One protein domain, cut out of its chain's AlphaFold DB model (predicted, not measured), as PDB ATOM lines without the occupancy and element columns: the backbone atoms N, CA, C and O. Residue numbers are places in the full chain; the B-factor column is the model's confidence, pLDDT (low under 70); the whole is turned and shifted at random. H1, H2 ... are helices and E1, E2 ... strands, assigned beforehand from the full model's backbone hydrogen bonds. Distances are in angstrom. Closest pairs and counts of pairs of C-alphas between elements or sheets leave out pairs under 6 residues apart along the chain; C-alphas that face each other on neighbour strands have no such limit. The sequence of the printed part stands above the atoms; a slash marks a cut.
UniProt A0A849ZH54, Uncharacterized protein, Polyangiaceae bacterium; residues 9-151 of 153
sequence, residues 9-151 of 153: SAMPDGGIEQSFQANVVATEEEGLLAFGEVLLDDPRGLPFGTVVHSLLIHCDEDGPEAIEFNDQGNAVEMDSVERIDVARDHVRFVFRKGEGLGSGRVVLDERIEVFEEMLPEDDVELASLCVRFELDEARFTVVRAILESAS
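Overview. This is residues 9 to 151 of the 153 residues of an uncharacterized protein of Polyangiaceae bacterium (UniProt A0A849ZH54). Two sheets lie partly face to face with their strands crossed, a sandwich of E2 to E6 over E1, E9, E8 and E7, and the helix H1 is set between them at one side and packs on both. Residues 109 to 121 of the long link from E8 to E9 stick out as a loose loop, and residues 42 to 47, at the tip of the hairpin of E3 and E4, stick out as well. You have 143 printed residues with nine named strands followed by one named helix, in the order E1 to E9 and then H1; 70 residues, under half, are in named elements, and the class is mostly strand. One sheet runs E2, E3, E4, E5, E6, antiparallel throughout; the other runs E1, E9, E8, E7 and is mixed. The whole is compact, with a radius of gyration of the C-alphas of 15.8 A and spans of 42 by 41 by 26 A.

Arrangement. Start at E1, residues 16 to 21, which runs on at 91 degrees, across a break of 2 residues, into E2, residues 24 to 28, in the other sheet. From E2 a meander, each strand the antiparallel neighbour of the one before, goes through E3, residues 32 to 39, E4, residues 50 to 59, E5, residues 64 to 69, and E6, residues 74 to 77. Look for N 26 and O 34 at 2.9 A between E2 and E3, N 35 and O 55 at 2.8 A between E3 and E4, N 56 and O 68 at 2.8 A between E4 and E5, and N 67 and O 76 at 2.9 A between E5 and E6. E4 bends by 69 degrees at residue 53, and this sheet is twisted, its C-alphas lying up to 4.3 A off the best plane. A second meander is E7, residues 81 to 87, E8, residues 90 to 95, and E9, residues 128 to 132, with N 85 and O 92 at 2.8 A and N 93 and O 129 at 2.8 A. E9 is also the parallel neighbour of E1, with N 130 and O 18 at 2.9 A. In this sandwich, two sheets face to face, the strands of one stand at 72 degrees to those of the other; the closest C-alphas of E1 and E3, Gln 21 and Glu 37, are 6.1 A apart. H1, residues 137 to 149, is on both sheets, making two layers with each, a helix on one face. It lies over E2 and E3 at a height over the sheet of 10.2 A, only just across the strands at 62 degrees to E2 on the local plane. It lies over E7 at a height of 9.9 A, along the strands at 19 degrees on the local plane; its closest C-alphas with E7 are Val 86 and Arg 144, 6.6 A. In H1 every O i to N i+4 pair is within hydrogen-bond range.

Along the chain. Find C-alpha 16 at (12.020, 2.313, 10.837), where E1 begins its 17.2 A. E3 covers 21.5 A, and E4, the longest strand with 10 residues, covers 24.8 A from C-alpha 50 at (10.097, 7.607, 36.617). E7 measures 16.8 A and E8 16.3 A. H1 runs 18.3 A and ends at C-alpha 149, (-3.435, 22.905, 12.954).

Size, cuts and confidence. The C-alphas farthest apart, Glu 61 and Glu 117, are 45.2 A from each other. The printed part has no cut. The link from E8 to E9, 32 residues, is long; within it residues 102 to 103 pair antiparallel with 124 to 125. Mean pLDDT of the printed part is 79.9, and it is under 70 at residues 29 to 30, 41 to 48, 104 to 123 and 150 to 151 of this model.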
ATOM      1  N   SER A   9      10.622  -1.143  14.960       82.69
ATOM      2  CA  SER A   9       9.942  -2.016  14.007       82.69
ATOM      3  C   SER A   9      10.163  -1.552  12.572       82.69
ATOM      4  O   SER A   9      10.181  -0.358  12.293       82.69
ATOM      5  N   ALA A  10      10.349  -2.503  11.656       83.75
ATOM      6  CA  ALA A  10      10.448  -2.202  10.234       83.75
ATOM      7  C   ALA A  10       9.051  -1.955   9.648       83.75
ATOM      8  O   ALA A  10       8.130  -2.751   9.855       83.75
ATOM      9  N   MET A  11       8.915  -0.872   8.892       81.25
ATOM     10  CA  MET A  11       7.706  -0.514   8.163       81.25
ATOM     11  C   MET A  11       7.644  -1.219   6.793       81.25
ATOM     12  O   MET A  11       8.677  -1.632   6.258       81.25
ATOM     13  N   PRO A  12       6.448  -1.365   6.182       78.69
ATOM     14  CA  PRO A  12       6.293  -2.013   4.873       78.69
ATOM     15  C   PRO A  12       7.068  -1.357   3.720       78.69
ATOM     16  O   PRO A  12       7.347  -2.017   2.722       78.69
ATOM     17  N   ASP A  13       7.398  -0.073   3.843       79.12
ATOM     18  CA  ASP A  13       8.179   0.716   2.882       79.12
ATOM     19  C   ASP A  13       9.701   0.642   3.118       79.12
ATOM     20  O   ASP A  13      10.475   1.200   2.339       79.12
ATOM     21  N   GLY A  14      10.137  -0.081   4.154       78.94
ATOM     22  CA  GLY A  14      11.539  -0.226   4.541       78.94
ATOM     23  C   GLY A  14      12.039   0.818   5.543       78.94
ATOM     24  O   GLY A  14      13.201   0.735   5.937       78.94
ATOM     25  N   GLY A  15      11.196   1.764   5.970       85.44
ATOM     26  CA  GLY A  15      11.507   2.699   7.050       85.44
ATOM     27  C   GLY A  15      11.524   2.040   8.434       85.44
ATOM     28  O   GLY A  15      11.067   0.906   8.606       85.44
ATOM     29  N   ILE A  16      12.037   2.754   9.436       88.12
ATOM     30  CA  ILE A  16      12.020   2.313  10.837       88.12
ATOM     31  C   ILE A  16      11.016   3.151  11.630       88.12
ATOM     32  O   ILE A  16      11.051   4.378  11.590       88.12
ATOM     33  N   GLU A  17      10.129   2.478  12.358       88.56
ATOM     34  CA  GLU A  17       9.185   3.082  13.295       88.56
ATOM     35  C   GLU A  17       9.617   2.784  14.730       88.56
ATOM     36  O   GLU A  17       9.825   1.618  15.090       88.56
ATOM     37  N   GLN A  18       9.679   3.826  15.560       88.12
ATOM     38  CA  GLN A  18       9.705   3.680  17.012       88.12
ATOM     39  C   GLN A  18       8.296   3.855  17.577       88.12
ATOM     40  O   GLN A  18       7.524   4.693  17.109       88.12
ATOM     41  N   SER A  19       7.949   3.080  18.607       88.19
ATOM     42  CA  SER A  19       6.673   3.263  19.302       88.19
ATOM     43  C   SER A  19       6.783   3.135  20.815       88.19
ATOM     44  O   SER A  19       7.599   2.361  21.316       88.19
ATOM     45  N   PHE A  20       5.940   3.877  21.534       86.12
ATOM     46  CA  PHE A  20       5.774   3.745  22.983       86.12
ATOM     47  C   PHE A  20       4.325   4.011  23.413       86.12
ATOM     48  O   PHE A  20       3.509   4.522  22.638       86.12
ATOM     49  N   GLN A  21       3.997   3.623  24.647       89.06
ATOM     50  CA  GLN A  21       2.681   3.835  25.244       89.06
ATOM     51  C   GLN A  21       2.760   4.982  26.252       89.06
ATOM     52  O   GLN A  21       3.284   4.822  27.351       89.06
ATOM     53  N   ALA A  22       2.181   6.125  25.911       89.81
ATOM     54  CA  ALA A  22       1.997   7.212  26.849       89.81
ATOM     55  C   ALA A  22       0.866   6.883  27.835       89.81
ATOM     56  O   ALA A  22      -0.266   6.567  27.450       89.81
ATOM     57  N   ASN A  23       1.174   6.973  29.125       85.56
ATOM     58  CA  ASN A  23       0.197   6.929  30.215       85.56
ATOM     59  C   ASN A  23      -0.004   8.305  30.870       85.56
ATOM     60  O   ASN A  23      -0.892   8.470  31.706       85.56
ATOM     61  N   VAL A  24       0.784   9.294  30.450       85.38
ATOM     62  CA  VAL A  24       0.625  10.707  30.766       85.38
ATOM     63  C   VAL A  24       0.512  11.469  29.454       85.38
ATOM     64  O   VAL A  24       1.348  11.315  28.569       85.38
ATOM     65  N   VAL A  25      -0.522  12.296  29.337       88.94
ATOM     66  CA  VAL A  25      -0.645  13.279  28.258       88.94
ATOM     67  C   VAL A  25      -1.026  14.599  28.898       88.94
ATOM     68  O   VAL A  25      -2.024  14.658  29.625       88.94
ATOM     69  N   ALA A  26      -0.218  15.624  28.666       86.94
ATOM     70  CA  ALA A  26      -0.381  16.942  29.256       86.94
ATOM     71  C   ALA A  26      -0.340  18.018  28.173       86.94
ATOM     72  O   ALA A  26       0.386  17.894  27.190       86.94
ATOM     73  N   THR A  27      -1.128  19.065  28.378       84.44
ATOM     74  CA  THR A  27      -1.139  20.279  27.562       84.44
ATOM     75  C   THR A  27      -0.929  21.450  28.504       84.44
ATOM     76  O   THR A  27      -1.721  21.614  29.438       84.44
ATOM     77  N   GLU A  28       0.115  22.237  28.292       81.56
ATOM     78  CA  GLU A  28       0.368  23.452  29.062       81.56
ATOM     79  C   GLU A  28      -0.129  24.680  28.296       81.56
ATOM     80  O   GLU A  28      -0.087  24.715  27.067       81.56
ATOM     81  N   GLU A  29      -0.612  25.692  29.025       67.25
ATOM     82  CA  GLU A  29      -1.070  26.962  28.435       67.25
ATOM     83  C   GLU A  29       0.061  27.699  27.692       67.25
ATOM     84  O   GLU A  29      -0.217  28.512  26.817       67.25
ATOM     85  N   GLU A  30       1.322  27.388  28.011       64.81
ATOM     86  CA  GLU A  30       2.528  28.009  27.446       64.81
ATOM     87  C   GLU A  30       3.051  27.309  26.175       64.81
ATOM     88  O   GLU A  30       4.211  27.480  25.821       64.81
ATOM     89  N   GLY A  31       2.208  26.536  25.478       82.75
ATOM     90  CA  GLY A  31       2.565  25.995  24.162       82.75
ATOM     91  C   GLY A  31       3.350  24.684  24.215       82.75
ATOM     92  O   GLY A  31       4.290  24.483  23.457       82.75
ATOM     93  N   LEU A  32       2.979  23.762  25.106       89.44
ATOM     94  CA  LEU A  32       3.601  22.437  25.163       89.44
ATOM     95  C   LEU A  32       2.547  21.335  25.193       89.44
ATOM     96  O   LEU A  32       1.668  21.319  26.057       89.44
ATOM     97  N   LEU A  33       2.678  20.366  24.289       92.81
ATOM     98  CA  LEU A  33       1.961  19.095  24.337       92.81
ATOM     99  C   LEU A  33       2.958  17.970  24.629       92.81
ATOM    100  O   LEU A  33       3.853  17.687  23.839       92.81
ATOM    101  N   ALA A  34       2.793  17.308  25.770       92.06
ATOM    102  CA  ALA A  34       3.694  16.264  26.239       92.06
ATOM    103  C   ALA A  34       3.000  14.900  26.285       92.06
ATOM    104  O   ALA A  34       1.921  14.758  26.864       92.06
ATOM    105  N   PHE A  35       3.666  13.878  25.752       92.50
ATOM    106  CA  PHE A  35       3.299  12.473  25.890       92.50
ATOM    107  C   PHE A  35       4.395  11.740  26.656       92.50
ATOM    108  O   PHE A  35       5.531  11.661  26.198       92.50
ATOM    109  N   GLY A  36       4.053  11.180  27.812       88.44
ATOM    110  CA  GLY A  36       4.997  10.511  28.696       88.44
ATOM    111  C   GLY A  36       4.603   9.074  29.012       88.44
ATOM    112  O   GLY A  36       3.433   8.784  29.274       88.44
ATOM    113  N   GLU A  37       5.591   8.182  29.053       85.00
ATOM    114  CA  GLU A  37       5.494   6.903  29.754       85.00
ATOM    115  C   GLU A  37       6.160   7.031  31.125       85.00
ATOM    116  O   GLU A  37       7.376   7.201  31.232       85.00
ATOM    117  N   VAL A  38       5.361   6.944  32.183       79.19
ATOM    118  CA  VAL A  38       5.810   7.017  33.572       79.19
ATOM    119  C   VAL A  38       5.657   5.657  34.237       79.19
ATOM    120  O   VAL A  38       4.544   5.172  34.449       79.19
ATOM    121  N   LEU A  39       6.774   5.046  34.626       78.00
ATOM    122  CA  LEU A  39       6.767   3.844  35.452       78.00
ATOM    123  C   LEU A  39       6.595   4.230  36.921       78.00
ATOM    124  O   LEU A  39       7.467   4.867  37.520       78.00
ATOM    125  N   LEU A  40       5.476   3.820  37.514       70.50
ATOM    126  CA  LEU A  40       5.245   3.938  38.950       70.50
ATOM    127  C   LEU A  40       6.118   2.902  39.668       70.50
ATOM    128  O   LEU A  40       5.834   1.707  39.622       70.50
ATOM    129  N   ASP A  41       7.200   3.358  40.294       65.38
ATOM    130  CA  ASP A  41       8.169   2.488  40.963       65.38
ATOM    131  C   ASP A  41       8.269   2.826  42.459       65.38
ATOM    132  O   ASP A  41       9.093   3.636  42.892       65.38
ATOM    133  N   ASP A  42       7.402   2.184  43.245       52.16
ATOM    134  CA  ASP A  42       7.330   2.250  44.714       52.16
ATOM    135  C   ASP A  42       8.699   2.087  45.433       52.16
ATOM    136  O   ASP A  42       9.038   2.924  46.273       52.16
ATOM    137  N   PRO A  43       9.584   1.122  45.086       57.06
ATOM    138  CA  PRO A  43      10.863   0.932  45.785       57.06
ATOM    139  C   PRO A  43      11.878   2.078  45.642       57.06
ATOM    140  O   PRO A  43      12.842   2.113  46.409       57.06
ATOM    141  N   ARG A  44      11.700   3.015  44.698       58.38
ATOM    142  CA  ARG A  44      12.549   4.217  44.588       58.38
ATOM    143  C   ARG A  44      12.003   5.416  45.366       58.38
ATOM    144  O   ARG A  44      12.688   6.430  45.455       58.38
ATOM    145  N   GLY A  45      10.799   5.305  45.939       55.41
ATOM    146  CA  GLY A  45      10.178   6.362  46.736       55.41
ATOM    147  C   GLY A  45       9.897   7.648  45.952       55.41
ATOM    148  O   GLY A  45       9.786   8.712  46.557       55.41
ATOM    149  N   LEU A  46       9.817   7.571  44.618       57.44
ATOM    150  CA  LEU A  46       9.502   8.720  43.775       57.44
ATOM    151  C   LEU A  46       7.977   8.890  43.734       57.44
ATOM    152  O   LEU A  46       7.301   8.053  43.133       57.44
ATOM    153  N   PRO A  47       7.416   9.962  44.327       58.69
ATOM    154  CA  PRO A  47       5.966  10.127  44.470       58.69
ATOM    155  C   PRO A  47       5.219  10.221  43.132       58.69
ATOM    156  O   PRO A  47       4.005  10.043  43.097       58.69
ATOM    157  N   PHE A  48       5.942  10.474  42.039       67.25
ATOM    158  CA  PHE A  48       5.393  10.665  40.700       67.25
ATOM    159  C   PHE A  48       5.896   9.626  39.684       67.25
ATOM    160  O   PHE A  48       5.590   9.748  38.508       67.25
ATOM    161  N   GLY A  49       6.647   8.601  40.113       72.06
ATOM    162  CA  GLY A  49       7.241   7.600  39.217       72.06
ATOM    163  C   GLY A  49       8.509   8.071  38.490       72.06
ATOM    164  O   GLY A  49       9.128   9.068  38.855       72.06
ATOM    165  N   THR A  50       8.950   7.301  37.493       73.56
ATOM    166  CA  THR A  50      10.097   7.607  36.617       73.56
ATOM    167  C   THR A  50       9.629   7.708  35.175       73.56
ATOM    168  O   THR A  50       9.058   6.747  34.664       73.56
ATOM    169  N   VAL A  51       9.906   8.835  34.525       72.00
ATOM    170  CA  VAL A  51       9.698   9.002  33.081       72.00
ATOM    171  C   VAL A  51      10.685   8.102  32.333       72.00
ATOM    172  O   VAL A  51      11.880   8.126  32.622       72.00
ATOM    173  N   VAL A  52      10.177   7.284  31.413       73.56
ATOM    174  CA  VAL A  52      10.968   6.367  30.574       73.56
ATOM    175  C   VAL A  52      10.972   6.802  29.115       73.56
ATOM    176  O   VAL A  52      11.996   6.659  28.459       73.56
ATOM    177  N   HIS A  53       9.862   7.367  28.644       74.62
ATOM    178  CA  HIS A  53       9.744   7.989  27.331       74.62
ATOM    179  C   HIS A  53       9.038   9.325  27.477       74.62
ATOM    180  O   HIS A  53       8.065   9.419  28.231       74.62
ATOM    181  N   SER A  54       9.504  10.339  26.755       83.44
ATOM    182  CA  SER A  54       8.822  11.630  26.701       83.44
ATOM    183  C   SER A  54       8.943  12.240  25.317       83.44
ATOM    184  O   SER A  54      10.021  12.691  24.939       83.44
ATOM    185  N   LEU A  55       7.824  12.289  24.600       90.81
ATOM    186  CA  LEU A  55       7.680  13.112  23.411       90.81
ATOM    187  C   LEU A  55       7.125  14.472  23.826       90.81
ATOM    188  O   LEU A  55       6.066  14.542  24.450       90.81
ATOM    189  N   LEU A  56       7.830  15.527  23.459       92.56
ATOM    190  CA  LEU A  56       7.423  16.906  23.643       92.56
ATOM    191  C   LEU A  56       7.129  17.506  22.273       92.56
ATOM    192  O   LEU A  56       7.880  17.305  21.323       92.56
ATOM    193  N   ILE A  57       6.019  18.218  22.173       93.88
ATOM    194  CA  ILE A  57       5.639  18.977  20.990       93.88
ATOM    195  C   ILE A  57       5.567  20.421  21.434       93.88
ATOM    196  O   ILE A  57       4.703  20.785  22.236       93.88
ATOM    197  N   HIS A  58       6.521  21.199  20.945       93.00
ATOM    198  CA  HIS A  58       6.596  22.630  21.183       93.00
ATOM    199  C   HIS A  58       5.612  23.308  20.244       93.00
ATOM    200  O   HIS A  58       5.560  22.986  19.056       93.00
ATOM    201  N   CYS A  59       4.794  24.190  20.790       90.88
ATOM    202  CA  CYS A  59       3.766  24.925  20.080       90.88
ATOM    203  C   CYS A  59       3.935  26.421  20.334       90.88
ATOM    204  O   CYS A  59       4.267  26.834  21.445       90.88
ATOM    205  N   ASP A  60       3.632  27.224  19.327       88.25
ATOM    206  CA  ASP A  60       3.554  28.673  19.420       88.25
ATOM    207  C   ASP A  60       2.107  29.158  19.197       88.25
ATOM    208  O   ASP A  60       1.140  28.416  19.402       88.25
ATOM    209  N   GLU A  61       1.940  30.435  18.838       82.62
ATOM    210  CA  GLU A  61       0.624  31.010  18.542       82.62
ATOM    211  C   GLU A  61       0.007  30.454  17.243       82.62
ATOM    212  O   GLU A  61      -1.222  30.458  17.113       82.62
ATOM    213  N   ASP A  62       0.833  29.962  16.315       81.94
ATOM    214  CA  ASP A  62       0.436  29.471  14.995       81.94
ATOM    215  C   ASP A  62       0.284  27.934  14.955       81.94
ATOM    216  O   ASP A  62      -0.431  27.399  14.100       81.94
ATOM    217  N   GLY A  63       0.859  27.207  15.917       86.38
ATOM    218  CA  GLY A  63       0.642  25.777  16.112       86.38
ATOM    219  C   GLY A  63       1.900  25.020  16.538       86.38
ATOM    220  O   GLY A  63       2.799  25.580  17.148       86.38
ATOM    221  N   PRO A  64       1.964  23.704  16.289       91.19
ATOM    222  CA  PRO A  64       3.166  22.913  16.544       91.19
ATOM    223  C   PRO A  64       4.373  23.359  15.699       91.19
ATOM    224  O   PRO A  64       4.318  23.306  14.473       91.19
ATOM    225  N   GLU A  65       5.484  23.700  16.352       92.81
ATOM    226  CA  GLU A  65       6.731  24.140  15.708       92.81
ATOM    227  C   GLU A  65       7.804  23.052  15.680       92.81
ATOM    228  O   GLU A  65       8.513  22.911  14.688       92.81
ATOM    229  N   ALA A  66       7.922  22.253  16.744       93.38
ATOM    230  CA  ALA A  66       8.982  21.256  16.859       93.38
ATOM    231  C   ALA A  66       8.541  20.021  17.642       93.38
ATOM    232  O   ALA A  66       7.682  20.078  18.526       93.38
ATOM    233  N   ILE A  67       9.176  18.896  17.331       93.31
ATOM    234  CA  ILE A  67       9.015  17.624  18.028       93.31
ATOM    235  C   ILE A  67      10.345  17.266  18.670       93.31
ATOM    236  O   ILE A  67      11.347  17.099  17.980       93.31
ATOM    237  N   GLU A  68      10.340  17.087  19.982       91.38
ATOM    238  CA  GLU A  68      11.505  16.696  20.761       91.38
ATOM    239  C   GLU A  68      11.266  15.355  21.444       91.38
ATOM    240  O   GLU A  68      10.283  15.152  22.162       91.38
ATOM    241  N   PHE A  69      12.214  14.439  21.271       86.38
ATOM    242  CA  PHE A  69      12.264  13.215  22.043       86.38
ATOM    243  C   PHE A  69      13.230  13.396  23.210       86.38
ATOM    244  O   PHE A  69      14.424  13.111  23.125       86.38
ATOM    245  N   ASN A  70      12.707  13.916  24.316       78.44
ATOM    246  CA  ASN A  70      13.534  14.419  25.409       78.44
ATOM    247  C   ASN A  70      14.384  13.316  26.085       78.44
ATOM    248  O   ASN A  70      15.510  13.583  26.497       78.44
ATOM    249  N   ASP A  71      13.938  12.050  26.120       73.50
ATOM    250  CA  ASP A  71      14.771  10.932  26.609       73.50
ATOM    251  C   ASP A  71      15.938  10.574  25.673       73.50
ATOM    252  O   ASP A  71      16.906   9.942  26.101       73.50
ATOM    253  N   GLN A  72      15.872  11.007  24.415       73.38
ATOM    254  CA  GLN A  72      16.896  10.796  23.394       73.38
ATOM    255  C   GLN A  72      17.601  12.095  22.998       73.38
ATOM    256  O   GLN A  72      18.376  12.082  22.047       73.38
ATOM    257  N   GLY A  73      17.358  13.195  23.726       75.00
ATOM    258  CA  GLY A  73      18.012  14.495  23.559       75.00
ATOM    259  C   GLY A  73      18.104  14.971  22.109       75.00
ATOM    260  O   GLY A  73      19.114  15.563  21.726       75.00
ATOM    261  N   ASN A  74      17.089  14.671  21.302       82.31
ATOM    262  CA  ASN A  74      17.018  15.085  19.913       82.31
ATOM    263  C   ASN A  74      15.659  15.697  19.593       82.31
ATOM    264  O   ASN A  74      14.645  15.403  20.224       82.31
ATOM    265  N   ALA A  75      15.676  16.594  18.619       90.94
ATOM    266  CA  ALA A  75      14.507  17.313  18.170       90.94
ATOM    267  C   ALA A  75      14.583  17.523  16.662       90.94
ATOM    268  O   ALA A  75      15.674  17.568  16.086       90.94
ATOM    269  N   VAL A  76      13.416  17.650  16.048       92.56
ATOM    270  CA  VAL A  76      13.244  18.051  14.655       92.56
ATOM    271  C   VAL A  76      12.183  19.139  14.586       92.56
ATOM    272  O   VAL A  76      11.247  19.157  15.388       92.56
ATOM    273  N   GLU A  77      12.327  20.036  13.621       94.38
ATOM    274  CA  GLU A  77      11.303  21.034  13.310       94.38
ATOM    275  C   GLU A  77      10.080  20.347  12.685       94.38
ATOM    276  O   GLU A  77      10.190  19.276  12.079       94.38
ATOM    277  N   MET A  78       8.908  20.971  12.780       92.62
ATOM    278  CA  MET A  78       7.672  20.440  12.198       92.62
ATOM    279  C   MET A  78       7.758  20.336  10.670       92.62
ATOM    280  O   MET A  78       7.153  19.445  10.078       92.62
ATOM    281  N   ASP A  79       8.604  21.150  10.034       92.62
ATOM    282  CA  ASP A  79       8.948  21.015   8.617       92.62
ATOM    283  C   ASP A  79       9.516  19.630   8.278       92.62
ATOM    284  O   ASP A  79       9.335  19.151   7.165       92.62
ATOM    285  N   SER A  80      10.165  18.935   9.206       94.50
ATOM    286  CA  SER A  80      10.667  17.580   8.964       94.50
ATOM    287  C   SER A  80       9.581  16.507   9.018       94.50
ATOM    288  O   SER A  80       9.826  15.348   8.672       94.50
ATOM    289  N   VAL A  81       8.358  16.863   9.412       94.12
ATOM    290  CA  VAL A  81       7.205  15.966   9.446       94.12
ATOM    291  C   VAL A  81       6.478  16.037   8.105       94.12
ATOM    292  O   VAL A  81       5.998  17.077   7.663       94.12
ATOM    293  N   GLU A  82       6.395  14.903   7.415       94.06
ATOM    294  CA  GLU A  82       5.629  14.774   6.172       94.06
ATOM    295  C   GLU A  82       4.126  14.709   6.455       94.06
ATOM    296  O   GLU A  82       3.319  15.227   5.684       94.06
ATOM    297  N   ARG A  83       3.743  14.027   7.539       93.75
ATOM    298  CA  ARG A  83       2.340  13.777   7.873       93.75
ATOM    299  C   ARG A  83       2.158  13.413   9.340       93.75
ATOM    300  O   ARG A  83       2.952  12.656   9.897       93.75
ATOM    301  N   ILE A  84       1.040  13.849   9.917       94.88
ATOM    302  CA  ILE A  84       0.577  13.432  11.242       94.88
ATOM    303  C   ILE A  84      -0.716  12.622  11.081       94.88
ATOM    304  O   ILE A  84      -1.724  13.141  10.609       94.88
ATOM    305  N   ASP A  85      -0.707  11.345  11.466       94.88
ATOM    306  CA  ASP A  85      -1.925  10.537  11.559       94.88
ATOM    307  C   ASP A  85      -2.442  10.580  13.009       94.88
ATOM    308  O   ASP A  85      -1.833  10.004  13.917       94.88
ATOM    309  N   VAL A  86      -3.570  11.259  13.238       94.81
ATOM    310  CA  VAL A  86      -4.210  11.359  14.561       94.81
ATOM    311  C   VAL A  86      -5.396  10.398  14.653       94.81
ATOM    312  O   VAL A  86      -6.343  10.465  13.869       94.81
ATOM    313  N   ALA A  87      -5.374   9.514  15.647       95.12
ATOM    314  CA  ALA A  87      -6.423   8.541  15.924       95.12
ATOM    315  C   ALA A  87      -6.781   8.519  17.417       95.12
ATOM    316  O   ALA A  87      -6.103   9.098  18.261       95.12
ATOM    317  N   ARG A  88      -7.882   7.841  17.763       94.75
ATOM    318  CA  ARG A  88      -8.456   7.911  19.118       94.75
ATOM    319  C   ARG A  88      -7.545   7.351  20.213       94.75
ATOM    320  O   ARG A  88      -7.680   7.754  21.368       94.75
ATOM    321  N   ASP A  89      -6.677   6.424  19.838       94.06
ATOM    322  CA  ASP A  89      -5.781   5.655  20.697       94.06
ATOM    323  C   ASP A  89      -4.295   5.872  20.366       94.06
ATOM    324  O   ASP A  89      -3.433   5.289  21.024       94.06
ATOM    325  N   HIS A  90      -3.975   6.676  19.346       95.25
ATOM    326  CA  HIS A  90      -2.594   6.964  18.979       95.25
ATOM    327  C   HIS A  90      -2.433   8.237  18.147       95.25
ATOM    328  O   HIS A  90      -3.347   8.678  17.456       95.25
ATOM    329  N   VAL A  91      -1.216   8.773  18.160       95.75
ATOM    330  CA  VAL A  91      -0.711   9.722  17.167       95.75
ATOM    331  C   VAL A  91       0.518   9.121  16.499       95.75
ATOM    332  O   VAL A  91       1.345   8.485  17.157       95.75
ATOM    333  N   ARG A  92       0.641   9.300  15.187       95.31
ATOM    334  CA  ARG A  92       1.822   8.903  14.424       95.31
ATOM    335  C   ARG A  92       2.374  10.095  13.658       95.31
ATOM    336  O   ARG A  92       1.656  10.699  12.871       95.31
ATOM    337  N   PHE A  93       3.657  10.361  13.842       94.94
ATOM    338  CA  PHE A  93       4.424  11.336  13.077       94.94
ATOM    339  C   PHE A  93       5.220  10.584  12.020       94.94
ATOM    340  O   PHE A  93       6.001   9.694  12.358       94.94
ATOM    341  N   VAL A  94       4.983  10.889  10.750       94.94
ATOM    342  CA  VAL A  94       5.748  10.364   9.618       94.94
ATOM    343  C   VAL A  94       6.709  11.455   9.184       94.94
ATOM    344  O   VAL A  94       6.273  12.561   8.874       94.94
ATOM    345  N   PHE A  95       8.001  11.151   9.180       94.50
ATOM    346  CA  PHE A  95       9.042  12.115   8.845       94.50
ATOM    347  C   PHE A  95       9.351  12.086   7.353       94.50
ATOM    348  O   PHE A  95       9.269  11.039   6.703       94.50
ATOM    349  N   ARG A  96       9.762  13.236   6.816       94.25
ATOM    350  CA  ARG A  96      10.366  13.305   5.489       94.25
ATOM    351  C   ARG A  96      11.633  12.455   5.487       94.25
ATOM    352  O   ARG A  96      12.366  12.352   6.472       94.25
ATOM    353  N   LYS A  97      11.900  11.814   4.353       90.94
ATOM    354  CA  LYS A  97      13.051  10.922   4.200       90.94
ATOM    355  C   LYS A  97      14.367  11.670   4.458       90.94
ATOM    356  O   LYS A  97      14.688  12.571   3.687       90.94
ATOM    357  N   GLY A  98      15.174  11.215   5.418       88.94
ATOM    358  CA  GLY A  98      16.442  11.873   5.760       88.94
ATOM    359  C   GLY A  98      16.323  12.933   6.857       88.94
ATOM    360  O   GLY A  98      17.298  13.636   7.104       88.94
ATOM    361  N   GLU A  99      15.132  13.128   7.430       92.81
ATOM    362  CA  GLU A  99      14.839  14.244   8.341       92.81
ATOM    363  C   GLU A  99      14.209  13.782   9.664       92.81
ATOM    364  O   GLU A  99      13.750  14.592  10.463       92.81
ATOM    365  N   GLY A 100      14.149  12.472   9.901       88.44
ATOM    366  CA  GLY A 100      13.559  11.925  11.115       88.44
ATOM    367  C   GLY A 100      14.435  12.062  12.352       88.44
ATOM    368  O   GLY A 100      15.648  12.256  12.281       88.44
ATOM    369  N   LEU A 101      13.810  11.887  13.516       87.69
ATOM    370  CA  LEU A 101      14.533  11.776  14.783       87.69
ATOM    371  C   LEU A 101      15.485  10.573  14.743       87.69
ATOM    372  O   LEU A 101      15.144   9.508  14.224       87.69
ATOM    373  N   GLY A 102      16.664  10.716  15.338       83.06
ATOM    374  CA  GLY A 102      17.560   9.584  15.546       83.06
ATOM    375  C   GLY A 102      17.021   8.677  16.648       83.06
ATOM    376  O   GLY A 102      16.885   9.095  17.788       83.06
ATOM    377  N   SER A 103      16.752   7.413  16.360       75.00
ATOM    378  CA  SER A 103      16.625   6.414  17.412       75.00
ATOM    379  C   SER A 103      18.016   6.091  17.921       75.00
ATOM    380  O   SER A 103      18.796   5.377  17.286       75.00
ATOM    381  N   GLY A 104      18.334   6.693  19.055       62.53
ATOM    382  CA  GLY A 104      19.666   6.696  19.617       62.53
ATOM    383  C   GLY A 104      19.611   7.001  21.101       62.53
ATOM    384  O   GLY A 104      18.583   7.393  21.655       62.53
ATOM    385  N   ARG A 105      20.721   6.759  21.787       55.53
ATOM    386  CA  ARG A 105      20.794   6.884  23.242       55.53
ATOM    387  C   ARG A 105      21.506   8.176  23.610       55.53
ATOM    388  O   ARG A 105      22.719   8.259  23.445       55.53
ATOM    389  N   VAL A 106      20.800   9.137  24.207       46.75
ATOM    390  CA  VAL A 106      21.467  10.283  24.839       46.75
ATOM    391  C   VAL A 106      21.905   9.929  26.255       46.75
ATOM    392  O   VAL A 106      21.135   9.512  27.120       46.75
ATOM    393  N   VAL A 107      23.214  10.049  26.464       45.12
ATOM    394  CA  VAL A 107      23.889   9.843  27.743       45.12
ATOM    395  C   VAL A 107      23.700  11.100  28.588       45.12
ATOM    396  O   VAL A 107      24.377  12.100  28.369       45.12
ATOM    397  N   LEU A 108      22.789  11.053  29.562       43.16
ATOM    398  CA  LEU A 108      22.609  12.144  30.530       43.16
ATOM    399  C   LEU A 108      23.580  12.058  31.730       43.16
ATOM    400  O   LEU A 108      23.809  13.066  32.391       43.16
ATOM    401  N   ASP A 109      24.180  10.889  32.015       38.22
ATOM    402  CA  ASP A 109      25.187  10.707  33.081       38.22
ATOM    403  C   ASP A 109      26.148   9.546  32.746       38.22
ATOM    404  O   ASP A 109      25.719   8.443  32.392       38.22
ATOM    405  N   GLU A 110      27.451   9.786  32.912       36.97
ATOM    406  CA  GLU A 110      28.557   8.826  32.747       36.97
ATOM    407  C   GLU A 110      28.457   7.580  33.654       36.97
ATOM    408  O   GLU A 110      29.108   6.571  33.406       36.97
ATOM    409  N   ARG A 111      27.621   7.609  34.701       34.62
ATOM    410  CA  ARG A 111      27.401   6.492  35.639       34.62
ATOM    411  C   ARG A 111      26.286   5.534  35.230       34.62
ATOM    412  O   ARG A 111      26.099   4.512  35.890       34.62
ATOM    413  N   ILE A 112      25.539   5.842  34.172       40.84
ATOM    414  CA  ILE A 112      24.475   4.979  33.640       40.84
ATOM    415  C   ILE A 112      24.996   4.313  32.361       40.84
ATOM    416  O   ILE A 112      24.455   4.462  31.264       40.84
ATOM    417  N   GLU A 113      26.085   3.557  32.507       34.56
ATOM    418  CA  GLU A 113      26.579   2.655  31.473       34.56
ATOM    419  C   GLU A 113      25.678   1.420  31.408       34.56
ATOM    420  O   GLU A 113      25.469   0.712  32.394       34.56
ATOM    421  N   VAL A 114      25.130   1.141  30.228       40.31
ATOM    422  CA  VAL A 114      24.429  -0.122  29.974       40.31
ATOM    423  C   VAL A 114      24.890  -0.622  28.618       40.31
ATOM    424  O   VAL A 114      24.409  -0.169  27.590       40.31
ATOM    425  N   PHE A 115      25.881  -1.498  28.605       39.59
ATOM    426  CA  PHE A 115      26.406  -2.094  27.382       39.59
ATOM    427  C   PHE A 115      25.458  -3.186  26.896       39.59
ATOM    428  O   PHE A 115      25.167  -4.096  27.671       39.59
ATOM    429  N   GLU A 116      25.023  -3.148  25.635       43.56
ATOM    430  CA  GLU A 116      24.457  -4.336  24.993       43.56
ATOM    431  C   GLU A 116      24.893  -4.480  23.530       43.56
ATOM    432  O   GLU A 116      24.676  -3.617  22.688       43.56
ATOM    433  N   GLU A 117      25.487  -5.640  23.262       44.16
ATOM    434  CA  GLU A 117      26.302  -6.031  22.106       44.16
ATOM    435  C   GLU A 117      25.511  -6.330  20.808       44.16
ATOM    436  O   GLU A 117      25.947  -7.150  20.006       44.16
ATOM    437  N   MET A 118      24.318  -5.755  20.598       39.25
ATOM    438  CA  MET A 118      23.370  -6.260  19.575       39.25
ATOM    439  C   MET A 118      22.578  -5.196  18.785       39.25
ATOM    440  O   MET A 118      21.630  -5.556  18.086       39.25
ATOM    441  N   LEU A 119      22.917  -3.908  18.881       46.25
ATOM    442  CA  LEU A 119      22.358  -2.874  17.993       46.25
ATOM    443  C   LEU A 119      23.318  -2.617  16.815       46.25
ATOM    444  O   LEU A 119      24.515  -2.868  16.969       46.25
ATOM    445  N   PRO A 120      22.827  -2.178  15.637       48.41
ATOM    446  CA  PRO A 120      23.704  -1.652  14.590       48.41
ATOM    447  C   PRO A 120      24.614  -0.560  15.174       48.41
ATOM    448  O   PRO A 120      24.229   0.119  16.121       48.41
ATOM    449  N   GLU A 121      25.832  -0.435  14.646       51.09
ATOM    450  CA  GLU A 121      26.887   0.428  15.210       51.09
ATOM    451  C   GLU A 121      26.530   1.931  15.221       51.09
ATOM    452  O   GLU A 121      27.218   2.696  15.893       51.09
ATOM    453  N   ASP A 122      25.437   2.329  14.557       55.31
ATOM    454  CA  ASP A 122      25.013   3.715  14.355       55.31
ATOM    455  C   ASP A 122      23.566   3.965  14.831       55.31
ATOM    456  O   ASP A 122      22.714   3.069  14.792       55.31
ATOM    457  N   ASP A 123      23.288   5.212  15.238       66.94
ATOM    458  CA  ASP A 123      21.936   5.715  15.503       66.94
ATOM    459  C   ASP A 123      21.030   5.498  14.276       66.94
ATOM    460  O   ASP A 123      21.430   5.722  13.130       66.94
ATOM    461  N   VAL A 124      19.792   5.052  14.501       76.75
ATOM    462  CA  VAL A 124      18.858   4.721  13.415       76.75
ATOM    463  C   VAL A 124      17.910   5.883  13.178       76.75
ATOM    464  O   VAL A 124      17.038   6.134  13.997       76.75
ATOM    465  N   GLU A 125      18.016   6.558  12.039       86.88
ATOM    466  CA  GLU A 125      17.047   7.590  11.662       86.88
ATOM    467  C   GLU A 125      15.636   6.995  11.495       86.88
ATOM    468  O   GLU A 125      15.429   6.001  10.788       86.88
ATOM    469  N   LEU A 126      14.658   7.594  12.175       89.44
ATOM    470  CA  LEU A 126      13.279   7.130  12.178       89.44
ATOM    471  C   LEU A 126      12.526   7.620  10.944       89.44
ATOM    472  O   LEU A 126      12.464   8.807  10.660       89.44
ATOM    473  N   ALA A 127      11.842   6.709  10.264       92.88
ATOM    474  CA  ALA A 127      10.835   7.074   9.272       92.88
ATOM    475  C   ALA A 127       9.519   7.497   9.942       92.88
ATOM    476  O   ALA A 127       8.762   8.297   9.392       92.88
ATOM    477  N   SER A 128       9.225   6.968  11.136       94.06
ATOM    478  CA  SER A 128       8.074   7.417  11.916       94.06
ATOM    479  C   SER A 128       8.205   7.187  13.422       94.06
ATOM    480  O   SER A 128       8.984   6.357  13.898       94.06
ATOM    481  N   LEU A 129       7.390   7.926  14.173       92.69
ATOM    482  CA  LEU A 129       7.196   7.775  15.609       92.69
ATOM    483  C   LEU A 129       5.707   7.583  15.902       92.69
ATOM    484  O   LEU A 129       4.885   8.413  15.519       92.69
ATOM    485  N   CYS A 130       5.355   6.507  16.599       93.31
ATOM    486  CA  CYS A 130       3.977   6.172  16.951       93.31
ATOM    487  C   CYS A 130       3.788   6.168  18.473       93.31
ATOM    488  O   CYS A 130       4.319   5.308  19.179       93.31
ATOM    489  N   VAL A 131       2.994   7.105  18.983       93.38
ATOM    490  CA  VAL A 131       2.676   7.218  20.408       93.38
ATOM    491  C   VAL A 131       1.253   6.751  20.644       93.38
ATOM    492  O   VAL A 131       0.308   7.336  20.122       93.38
ATOM    493  N   ARG A 132       1.090   5.701  21.447       93.94
ATOM    494  CA  ARG A 132      -0.225   5.188  21.850       93.94
ATOM    495  C   ARG A 132      -0.650   5.784  23.183       93.94
ATOM    496  O   ARG A 132       0.193   5.991  24.046       93.94
ATOM    497  N   PHE A 133      -1.940   6.025  23.380       93.56
ATOM    498  CA  PHE A 133      -2.477   6.607  24.612       93.56
ATOM    499  C   PHE A 133      -3.932   6.199  24.859       93.56
ATOM    500  O   PHE A 133      -4.625   5.710  23.969       93.56
ATOM    501  N   GLU A 134      -4.419   6.455  26.074       93.75
ATOM    502  CA  GLU A 134      -5.839   6.368  26.417       93.75
ATOM    503  C   GLU A 134      -6.303   7.713  26.990       93.75
ATOM    504  O   GLU A 134      -5.855   8.148  28.052       93.75
ATOM    505  N   LEU A 135      -7.195   8.394  26.267       91.19
ATOM    506  CA  LEU A 135      -7.717   9.713  26.636       91.19
ATOM    507  C   LEU A 135      -9.239   9.712  26.662       91.19
ATOM    508  O   LEU A 135      -9.886   9.098  25.813       91.19
ATOM    509  N   ASP A 136      -9.828  10.482  27.574       93.25
ATOM    510  CA  ASP A 136     -11.242  10.846  27.460       93.25
ATOM    511  C   ASP A 136     -11.485  11.794  26.272       93.25
ATOM    512  O   ASP A 136     -10.559  12.241  25.595       93.25
ATOM    513  N   GLU A 137     -12.756  12.031  25.956       93.62
ATOM    514  CA  GLU A 137     -13.150  12.778  24.756       93.62
ATOM    515  C   GLU A 137     -12.712  14.240  24.787       93.62
ATOM    516  O   GLU A 137     -12.323  14.792  23.757       93.62
ATOM    517  N   ALA A 138     -12.733  14.856  25.969       91.94
ATOM    518  CA  ALA A 138     -12.346  16.248  26.131       91.94
ATOM    519  C   ALA A 138     -10.849  16.419  25.851       91.94
ATOM    520  O   ALA A 138     -10.472  17.239  25.016       91.94
ATOM    521  N   ARG A 139     -10.004  15.591  26.479       91.12
ATOM    522  CA  ARG A 139      -8.551  15.627  26.259       91.12
ATOM    523  C   ARG A 139      -8.173  15.270  24.827       91.12
ATOM    524  O   ARG A 139      -7.333  15.943  24.241       91.12
ATOM    525  N   PHE A 140      -8.816  14.262  24.239       94.06
ATOM    526  CA  PHE A 140      -8.556  13.898  22.846       94.06
ATOM    527  C   PHE A 140      -8.908  15.026  21.872       94.06
ATOM    528  O   PHE A 140      -8.146  15.284  20.947       94.06
ATOM    529  N   THR A 141     -10.023  15.726  22.095       93.00
ATOM    530  CA  THR A 141     -10.422  16.859  21.248       93.00
ATOM    531  C   THR A 141      -9.371  17.969  21.261       93.00
ATOM    532  O   THR A 141      -9.066  18.513  20.205       93.00
ATOM    533  N   VAL A 142      -8.795  18.273  22.430       91.38
ATOM    534  CA  VAL A 142      -7.723  19.275  22.561       91.38
ATOM    535  C   VAL A 142      -6.466  18.829  21.816       91.38
ATOM    536  O   VAL A 142      -5.970  19.570  20.975       91.38
ATOM    537  N   VAL A 143      -5.992  17.602  22.063       91.94
ATOM    538  CA  VAL A 143      -4.806  17.048  21.385       91.94
ATOM    539  C   VAL A 143      -4.985  17.055  19.869       91.94
ATOM    540  O   VAL A 143      -4.102  17.500  19.145       91.94
ATOM    541  N   ARG A 144      -6.143  16.597  19.382       92.62
ATOM    542  CA  ARG A 144      -6.436  16.573  17.952       92.62
ATOM    543  C   ARG A 144      -6.436  17.982  17.357       92.62
ATOM    544  O   ARG A 144      -5.819  18.172  16.321       92.62
ATOM    545  N   ALA A 145      -7.075  18.950  18.013       90.50
ATOM    546  CA  ALA A 145      -7.124  20.327  17.524       90.50
ATOM    547  C   ALA A 145      -5.727  20.958  17.401       90.50
ATOM    548  O   ALA A 145      -5.455  21.612  16.402       90.50
ATOM    549  N   ILE A 146      -4.848  20.720  18.381       90.06
ATOM    550  CA  ILE A 146      -3.457  21.202  18.353       90.06
ATOM    551  C   ILE A 146      -2.677  20.561  17.201       90.06
ATOM    552  O   ILE A 146      -1.935  21.233  16.501       90.06
ATOM    553  N   LEU A 147      -2.826  19.253  16.988       90.75
ATOM    554  CA  LEU A 147      -2.040  18.541  15.977       90.75
ATOM    555  C   LEU A 147      -2.555  18.743  14.549       90.75
ATOM    556  O   LEU A 147      -1.770  18.722  13.606       90.75
ATOM    557  N   GLU A 148      -3.863  18.923  14.369       87.75
ATOM    558  CA  GLU A 148      -4.456  19.176  13.053       87.75
ATOM    559  C   GLU A 148      -4.128  20.584  12.532       87.75
ATOM    560  O   GLU A 148      -4.047  20.753  11.317       87.75
ATOM    561  N   SER A 149      -3.849  21.566  13.404       81.38
ATOM    562  CA  SER A 149      -3.435  22.905  12.954       81.38
ATOM    563  C   SER A 149      -2.091  22.894  12.211       81.38
ATOM    564  O   SER A 149      -1.894  23.707  11.316       81.38
ATOM    565  N   ALA A 150      -1.216  21.919  12.489       69.56
ATOM    566  CA  ALA A 150       0.055  21.733  11.779       69.56
ATOM    567  C   ALA A 150      -0.100  21.235  10.328       69.56
ATOM    568  O   ALA A 150       0.860  21.247   9.567       69.56
ATOM    569  N   SER A 151      -1.280  20.737   9.934       58.84
ATOM    570  CA  SER A 151      -1.518  20.193   8.583       58.84
ATOM    571  C   SER A 151      -2.126  21.212   7.607       58.84
ATOM    572  O   SER A 151      -2.358  20.871   6.446       58.84
TER     573      SER A 151